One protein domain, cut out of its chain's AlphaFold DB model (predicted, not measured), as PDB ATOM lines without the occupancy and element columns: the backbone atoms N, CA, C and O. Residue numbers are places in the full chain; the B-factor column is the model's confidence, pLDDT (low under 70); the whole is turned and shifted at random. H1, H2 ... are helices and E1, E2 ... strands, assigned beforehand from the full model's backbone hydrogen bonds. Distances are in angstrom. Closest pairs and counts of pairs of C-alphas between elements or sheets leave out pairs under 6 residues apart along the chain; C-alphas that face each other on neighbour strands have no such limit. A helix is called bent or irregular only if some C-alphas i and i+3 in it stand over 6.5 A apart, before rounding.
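Overview. This is residues 206 to 269 of the 285 residues of the protein "HTH gntR-type domain-containing protein" of Firmicutes bacterium CAG:24053_14 (UniProt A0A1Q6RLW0). This is a small body with little regular structure, mostly loops, with a short hairpin of E1 and E2 beyond helices H1 and H2, and a loop tail running out to residue 269. The printed part has 64 residues, in chain order H1, E1, E2, H2; the sheet E1 - E2 is antiparallel. The class is mixed, with only 22 residues in named elements. It is compact, radius of gyration of the C-alphas 11.6 A, spanning 36 by 24 by 21 A.

Along the chain. Find E1 at residues 227 to 229 and E2 at 235 to 238. H1, residues 211 to 220, runs 16.2 A from C-alpha 211 at (241.970, 246.286, 283.746); it is irregular, C-alphas 217 and 220 being 7.7 A apart. H2, residues 241 to 245, ends at C-alpha 245, (240.045, 253.899, 281.545).

Arrangement. In the hairpin E1 and E2, at 148 degrees, look for N 228 and O 237, 2.8 A apart, within hydrogen-bond range. H1 and H2 are close but not clearly touching; their closest C-alphas, of Val 211 and Ala 244, are 6.3 A apart. H1 and E2 are apart, as are E1 and H2. The O i to N i+4 pair of H2 is within hydrogen-bond range; in H1, 4 of 6 are.

Size, cuts and confidence. The C-alphas farthest apart, of Asn 248 and Glu 269, are 37.6 A apart. The printed part has no cut and no long link between named elements, but residues 246 to 269 hold no named element. Look for pLDDT under 70 at residues 219 to 224 and 260 to 269.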
ATOM      1  N   TYR A 206     248.668 240.297 279.024       90.75
ATOM      2  CA  TYR A 206     248.018 239.098 278.516       90.75
ATOM      3  C   TYR A 206     246.548 239.377 278.196       90.75
ATOM      4  O   TYR A 206     245.873 240.169 278.851       90.75
ATOM      5  N   SER A 207     246.005 238.675 277.206       88.88
ATOM      6  CA  SER A 207     244.588 238.752 276.828       88.88
ATOM      7  C   SER A 207     243.643 238.368 277.976       88.88
ATOM      8  O   SER A 207     242.510 238.853 278.045       88.88
ATOM      9  N   ASN A 208     244.127 237.532 278.898       91.00
ATOM     10  CA  ASN A 208     243.414 237.093 280.093       91.00
ATOM     11  C   ASN A 208     243.618 237.997 281.320       91.00
ATOM     12  O   ASN A 208     242.932 237.771 282.319       91.00
ATOM     13  N   ASP A 209     244.495 239.003 281.250       92.25
ATOM     14  CA  ASP A 209     244.652 239.989 282.323       92.25
ATOM     15  C   ASP A 209     243.371 240.815 282.487       92.25
ATOM     16  O   ASP A 209     242.497 240.847 281.606       92.25
ATOM     17  N   VAL A 210     243.259 241.510 283.619       93.75
ATOM     18  CA  VAL A 210     242.161 242.444 283.885       93.75
ATOM     19  C   VAL A 210     242.636 243.896 283.886       93.75
ATOM     20  O   VAL A 210     243.818 244.193 284.046       93.75
ATOM     21  N   VAL A 211     241.700 244.833 283.740       90.69
ATOM     22  CA  VAL A 211     241.970 246.286 283.746       90.69
ATOM     23  C   VAL A 211     242.743 246.733 284.994       90.69
ATOM     24  O   VAL A 211     243.602 247.610 284.908       90.69
ATOM     25  N   ALA A 212     242.510 246.104 286.149       88.38
ATOM     26  CA  ALA A 212     243.267 246.374 287.372       88.38
ATOM     27  C   ALA A 212     244.778 246.108 287.227       88.38
ATOM     28  O   ALA A 212     245.580 246.816 287.837       88.38
ATOM     29  N   ASP A 213     245.185 245.119 286.429       86.62
ATOM     30  CA  ASP A 213     246.600 244.809 286.201       86.62
ATOM     31  C   ASP A 213     247.245 245.819 285.253       86.62
ATOM     32  O   ASP A 213     248.379 246.247 285.477       86.62
ATOM     33  N   TRP A 214     246.485 246.312 284.274       87.25
ATOM     34  CA  TRP A 214     246.910 247.451 283.467       87.25
ATOM     35  C   TRP A 214     247.111 248.722 284.309       87.25
ATOM     36  O   TRP A 214     248.111 249.416 284.121       87.25
ATOM     37  N   HIS A 215     246.239 249.008 285.283       83.88
ATOM     38  CA  HIS A 215     246.426 250.159 286.178       83.88
ATOM     39  C   HIS A 215     247.753 250.103 286.949       83.88
ATOM     40  O   HIS A 215     248.425 251.127 287.050       83.88
ATOM     41  N   LYS A 216     248.177 248.916 287.408       81.56
ATOM     42  CA  LYS A 216     249.495 248.712 288.046       81.56
ATOM     43  C   LYS A 216     250.654 248.914 287.063       81.56
ATOM     44  O   LYS A 216     251.739 249.336 287.446       81.56
ATOM     45  N   LEU A 217     250.443 248.594 285.785       76.12
ATOM     46  CA  LEU A 217     251.454 248.722 284.735       76.12
ATOM     47  C   LEU A 217     251.683 250.185 284.307       76.12
ATOM     48  O   LEU A 217     252.797 250.539 283.899       76.12
ATOM     49  N   CYS A 218     250.632 251.010 284.408       71.38
ATOM     50  CA  CYS A 218     250.544 252.375 283.881       71.38
ATOM     51  C   CYS A 218     251.175 253.461 284.780       71.38
ATOM     52  O   CYS A 218     251.264 254.608 284.344       71.38
ATOM     53  N   GLU A 219     251.637 253.134 285.995       58.16
ATOM     54  CA  GLU A 219     252.081 254.120 287.004       58.16
ATOM     55  C   GLU A 219     253.252 255.029 286.569       58.16
ATOM     56  O   GLU A 219     253.395 256.118 287.113       58.16
ATOM     57  N   ASP A 220     254.029 254.658 285.543       52.38
ATOM     58  CA  ASP A 220     255.283 255.354 285.195       52.38
ATOM     59  C   ASP A 220     255.389 255.879 283.751       52.38
ATOM     60  O   ASP A 220     256.461 256.328 283.337       52.38
ATOM     61  N   ILE A 221     254.341 255.795 282.923       45.41
ATOM     62  CA  ILE A 221     254.517 255.992 281.474       45.41
ATOM     63  C   ILE A 221     253.446 256.903 280.876       45.41
ATOM     64  O   ILE A 221     252.264 256.570 280.820       45.41
ATOM     65  N   ALA A 222     253.896 258.045 280.349       41.88
ATOM     66  CA  ALA A 222     253.101 258.900 279.483       41.88
ATOM     67  C   ALA A 222     252.768 258.137 278.186       41.88
ATOM     68  O   ALA A 222     253.668 257.819 277.413       41.88
ATOM     69  N   ILE A 223     251.483 257.811 278.015       49.94
ATOM     70  CA  ILE A 223     250.795 257.310 276.810       49.94
ATOM     71  C   ILE A 223     251.693 256.474 275.876       49.94
ATOM     72  O   ILE A 223     252.114 256.929 274.816       49.94
ATOM     73  N   GLN A 224     251.943 255.218 276.254       58.69
ATOM     74  CA  GLN A 224     252.427 254.187 275.333       58.69
ATOM     75  C   GLN A 224     251.275 253.279 274.890       58.69
ATOM     76  O   GLN A 224     250.297 253.077 275.613       58.69
ATOM     77  N   THR A 225     251.385 252.736 273.679       70.19
ATOM     78  CA  THR A 225     250.506 251.661 273.207       70.19
ATOM     79  C   THR A 225     250.928 250.364 273.901       70.19
ATOM     80  O   THR A 225     252.089 249.981 273.796       70.19
ATOM     81  N   TYR A 226     250.008 249.696 274.606       81.56
ATOM     82  CA  TYR A 226     250.291 248.436 275.304       81.56
ATOM     83  C   TYR A 226     249.955 247.246 274.396       81.56
ATOM     84  O   TYR A 226     248.771 247.049 274.099       81.56
ATOM     85  N   PRO A 227     250.943 246.463 273.930       84.88
ATOM     86  CA  PRO A 227     250.669 245.243 273.184       84.88
ATOM     87  C   PRO A 227     249.988 244.213 274.091       84.88
ATOM     88  O   PRO A 227     250.347 244.065 275.263       84.88
ATOM     89  N   VAL A 228     249.007 243.507 273.536       87.19
ATOM     90  CA  VAL A 228     248.284 242.423 274.202       87.19
ATOM     91  C   VAL A 228     248.633 241.116 273.511       87.19
ATOM     92  O   VAL A 228     248.501 241.018 272.291       87.19
ATOM     93  N   VAL A 229     249.064 240.121 274.278       85.88
ATOM     94  CA  VAL A 229     249.469 238.799 273.780       85.88
ATOM     95  C   VAL A 229     248.624 237.685 274.389       85.88
ATOM     96  O   VAL A 229     247.992 237.869 275.430       85.88
ATOM     97  N   ASP A 230     248.600 236.518 273.757       84.31
ATOM     98  CA  ASP A 230     248.012 235.313 274.340       84.31
ATOM     99  C   ASP A 230     249.005 234.564 275.250       84.31
ATOM    100  O   ASP A 230     250.131 234.997 275.504       84.31
ATOM    101  N   GLU A 231     248.573 233.414 275.765       86.25
ATOM    102  CA  GLU A 231     249.386 232.524 276.601       86.25
ATOM    103  C   GLU A 231     250.640 231.973 275.900       86.25
ATOM    104  O   GLU A 231     251.611 231.622 276.569       86.25
ATOM    105  N   ASN A 232     250.653 231.956 274.565       82.38
ATOM    106  CA  ASN A 232     251.777 231.518 273.739       82.38
ATOM    107  C   ASN A 232     252.681 232.687 273.310       82.38
ATOM    108  O   ASN A 232     253.579 232.489 272.491       82.38
ATOM    109  N   LEU A 233     252.466 233.890 273.864       78.38
ATOM    110  CA  LEU A 233     253.145 235.141 273.502       78.38
ATOM    111  C   LEU A 233     252.888 235.596 272.055       78.38
ATOM    112  O   LEU A 233     253.662 236.380 271.503       78.38
ATOM    113  N   MET A 234     251.794 235.148 271.440       80.81
ATOM    114  CA  MET A 234     251.372 235.632 270.128       80.81
ATOM    115  C   MET A 234     250.605 236.945 270.278       80.81
ATOM    116  O   MET A 234     249.750 237.079 271.152       80.81
ATOM    117  N   LEU A 235     250.903 237.926 269.423       81.19
ATOM    118  CA  LEU A 235     250.269 239.243 269.465       81.19
ATOM    119  C   LEU A 235     248.775 239.145 269.108       81.19
ATOM    120  O   LEU A 235     248.428 238.815 267.978       81.19
ATOM    121  N   CYS A 236     247.901 239.477 270.059       83.56
ATOM    122  CA  CYS A 236     246.453 239.578 269.856       83.56
ATOM    123  C   CYS A 236     246.019 240.970 269.378       83.56
ATOM    124  O   CYS A 236     244.959 241.108 268.778       83.56
ATOM    125  N   GLY A 237     246.795 242.011 269.690       84.69
ATOM    126  CA  GLY A 237     246.486 243.391 269.319       84.69
ATOM    127  C   GLY A 237     247.102 244.405 270.276       84.69
ATOM    128  O   GLY A 237     248.108 244.136 270.929       84.69
ATOM    129  N   ALA A 238     246.485 245.581 270.373       86.56
ATOM    130  CA  ALA A 238     246.888 246.642 271.291       86.56
ATOM    131  C   ALA A 238     245.717 247.079 272.176       86.56
ATOM    132  O   ALA A 238     244.576 247.130 271.716       86.56
ATOM    133  N   LEU A 239     245.999 247.436 273.430       88.38
ATOM    134  CA  LEU A 239     244.989 247.925 274.367       88.38
ATOM    135  C   LEU A 239     244.403 249.266 273.903       88.38
ATOM    136  O   LEU A 239     245.128 250.226 273.614       88.38
ATOM    137  N   ASP A 240     243.078 249.363 273.911       87.06
ATOM    138  CA  ASP A 240     242.364 250.629 273.786       87.06
ATOM    139  C   ASP A 240     242.377 251.355 275.139       87.06
ATOM    140  O   ASP A 240     241.545 251.112 276.010       87.06
ATOM    141  N   VAL A 241     243.370 252.227 275.328       85.25
ATOM    142  CA  VAL A 241     243.586 252.978 276.576       85.25
ATOM    143  C   VAL A 241     242.353 253.801 276.999       85.25
ATOM    144  O   VAL A 241     241.948 253.673 278.155       85.25
ATOM    145  N   PRO A 242     241.708 254.605 276.125       83.94
ATOM    146  CA  PRO A 242     240.446 255.269 276.462       83.94
ATOM    147  C   PRO A 242     239.357 254.314 276.962       83.94
ATOM    148  O   PRO A 242     238.711 254.588 277.975       83.94
ATOM    149  N   LYS A 243     239.170 253.175 276.288       86.88
ATOM    150  CA  LYS A 243     238.168 252.178 276.687       86.88
ATOM    151  C   LYS A 243     238.549 251.474 277.991       86.88
ATOM    152  O   LYS A 243     237.667 251.183 278.791       86.88
ATOM    153  N   ALA A 244     239.840 251.248 278.231       87.69
ATOM    154  CA  ALA A 244     240.364 250.666 279.464       87.69
ATOM    155  C   ALA A 244     240.148 251.591 280.670       87.69
ATOM    156  O   ALA A 244     239.725 251.120 281.720       87.69
ATOM    157  N   PHE A 245     240.339 252.905 280.504       84.94
ATOM    158  CA  PHE A 245     240.045 253.899 281.545       84.94
ATOM    159  C   PHE A 245     238.570 253.912 281.968       84.94
ATOM    160  O   PHE A 245     238.271 254.175 283.130       84.94
ATOM    161  N   ALA A 246     237.651 253.654 281.034       86.81
ATOM    162  CA  ALA A 246     236.211 253.630 281.291       86.81
ATOM    163  C   ALA A 246     235.681 252.248 281.726       86.81
ATOM    164  O   ALA A 246     234.497 252.112 282.038       86.81
ATOM    165  N   ALA A 247     236.527 251.216 281.710       90.19
ATOM    166  CA  ALA A 247     236.140 249.839 281.979       90.19
ATOM    167  C   ALA A 247     236.178 249.496 283.475       90.19
ATOM    168  O   ALA A 247     236.842 250.139 284.285       90.19
ATOM    169  N   ASN A 248     235.462 248.434 283.853       90.69
ATOM    170  CA  ASN A 248     235.510 247.917 285.218       90.69
ATOM    171  C   ASN A 248     236.895 247.284 285.493       90.69
ATOM    172  O   ASN A 248     237.369 246.536 284.638       90.69
ATOM    173  N   PRO A 249     237.509 247.484 286.679       90.31
ATOM    174  CA  PRO A 249     238.792 246.870 287.042       90.31
ATOM    175  C   PRO A 249     238.871 245.347 286.847       90.31
ATOM    176  O   PRO A 249     239.952 244.828 286.586       90.31
ATOM    177  N   SER A 250     237.745 244.635 286.941       91.25
ATOM    178  CA  SER A 250     237.662 243.177 286.756       91.25
ATOM    179  C   SER A 250     237.402 242.742 285.307       91.25
ATOM    180  O   SER A 250     237.324 241.545 285.028       91.25
ATOM    181  N   GLN A 251     237.207 243.682 284.377       93.12
ATOM    182  CA  GLN A 251     236.981 243.372 282.969       93.12
ATOM    183  C   GLN A 251     238.267 242.846 282.329       93.12
ATOM    184  O   GLN A 251     239.348 243.377 282.575       93.12
ATOM    185  N   ARG A 252     238.144 241.818 281.482       93.19
ATOM    186  CA  ARG A 252     239.284 241.244 280.758       93.19
ATOM    187  C   ARG A 252     239.785 242.159 279.647       93.19
ATOM    188  O   ARG A 252     238.985 242.747 278.913       93.19
ATOM    189  N   ILE A 253     241.103 242.184 279.474       92.12
ATOM    190  CA  ILE A 253     241.799 242.967 278.447       92.12
ATOM    191  C   ILE A 253     241.409 242.531 277.027       92.12
ATOM    192  O   ILE A 253     241.273 243.383 276.152       92.12
ATOM    193  N   SER A 254     241.114 241.247 276.795       89.19
ATOM    194  CA  SER A 254     240.638 240.741 275.494       89.19
ATOM    195  C   SER A 254     239.383 241.443 274.951       89.19
ATOM    196  O   SER A 254     239.194 241.508 273.741       89.19
ATOM    197  N   GLY A 255     238.536 242.015 275.818       88.88
ATOM    198  CA  GLY A 255     237.357 242.792 275.413       88.88
ATOM    199  C   GLY A 255     237.631 244.279 275.134       88.88
ATOM    200  O   GLY A 255     236.708 245.032 274.800       88.88
ATOM    201  N   ILE A 256     238.874 244.729 275.312       90.00
ATOM    202  CA  ILE A 256     239.291 246.142 275.323       90.00
ATOM    203  C   ILE A 256     240.470 246.350 274.357       90.00
ATOM    204  O   ILE A 256     241.408 247.099 274.614       90.00
ATOM    205  N   LEU A 257     240.441 245.659 273.224       88.75
ATOM    206  CA  LEU A 257     241.426 245.839 272.164       88.75
ATOM    207  C   LEU A 257     241.007 246.978 271.233       88.75
ATOM    208  O   LEU A 257     239.811 247.222 271.034       88.75
ATOM    209  N   ARG A 258     241.995 247.660 270.646       84.62
ATOM    210  CA  ARG A 258     241.757 248.576 269.528       84.62
ATOM    211  C   ARG A 258     241.199 247.800 268.327       84.62
ATOM    212  O   ARG A 258     241.543 246.630 268.150       84.62
ATOM    213  N   PRO A 259     240.375 248.439 267.482       73.62
ATOM    214  CA  PRO A 259     239.956 247.851 266.214       73.62
ATOM    215  C   PRO A 259     241.179 247.471 265.365       73.62
ATOM    216  O   PRO A 259     242.128 248.253 265.298       73.62
ATOM    217  N   GLU A 260     241.141 246.317 264.691       59.00
ATOM    218  CA  GLU A 260     242.260 245.759 263.902       59.00
ATOM    219  C   GLU A 260     242.882 246.771 262.925       59.00
ATOM    220  O   GLU A 260     244.097 246.821 262.764       59.00
ATOM    221  N   ASN A 261     242.072 247.681 262.380       49.81
ATOM    222  CA  ASN A 261     242.496 248.731 261.449       49.81
ATOM    223  C   ASN A 261     243.440 249.793 262.065       49.81
ATOM    224  O   ASN A 261     243.883 250.695 261.356       49.81
ATOM    225  N   GLN A 262     243.708 249.738 263.373       48.69
ATOM    226  CA  GLN A 262     244.621 250.631 264.105       48.69
ATOM    227  C   GLN A 262     245.789 249.883 264.769       48.69
ATOM    228  O   GLN A 262     246.568 250.481 265.518       48.69
ATOM    229  N   CYS A 263     245.913 248.580 264.521       45.44
ATOM    230  CA  CYS A 263     247.008 247.758 265.013       45.44
ATOM    231  C   CYS A 263     248.115 247.717 263.951       45.44
ATOM    232  O   CYS A 263     247.855 247.423 262.787       45.44
ATOM    233  N   MET A 264     249.363 248.005 264.335       42.09
ATOM    234  CA  MET A 264     250.496 247.764 263.439       42.09
ATOM    235  C   MET A 264     250.665 246.253 263.263       42.09
ATOM    236  O   MET A 264     251.045 245.556 264.203       42.09
ATOM    237  N   HIS A 265     250.372 245.748 262.066       36.72
ATOM    238  CA  HIS A 265     250.729 244.391 261.680       36.72
ATOM    239  C   HIS A 265     252.238 244.329 261.443       36.72
ATOM    240  O   HIS A 265     252.762 244.950 260.522       36.72
ATOM    241  N   PHE A 266     252.943 243.570 262.281       37.94
ATOM    242  CA  PHE A 266     254.268 243.081 261.925       37.94
ATOM    243  C   PHE A 266     254.069 241.781 261.157       37.94
ATOM    244  O   PHE A 266     253.815 240.736 261.757       37.94
ATOM    245  N   ASP A 267     254.143 241.847 259.829       29.72
ATOM    246  CA  ASP A 267     254.069 240.644 259.014       29.72
ATOM    247  C   ASP A 267     255.230 239.702 259.353       29.72
ATOM    248  O   ASP A 267     256.417 240.060 259.361       29.72
ATOM    249  N   CYS A 268     254.852 238.450 259.610       37.12
ATOM    250  CA  CYS A 268     255.730 237.332 259.948       37.12
ATOM    251  C   CYS A 268     256.803 237.069 258.872       37.12
ATOM    252  O   CYS A 268     257.789 236.372 259.123       37.12
ATOM    253  N   GLU A 269     256.639 237.630 257.670       31.69
ATOM    254  CA  GLU A 269     257.568 237.476 256.549       31.69
ATOM    255  C   GLU A 269     258.926 238.156 256.780       31.69
ATOM    256  O   GLU A 269     259.930 237.760 256.180       31.69
TER     257      GLU A 269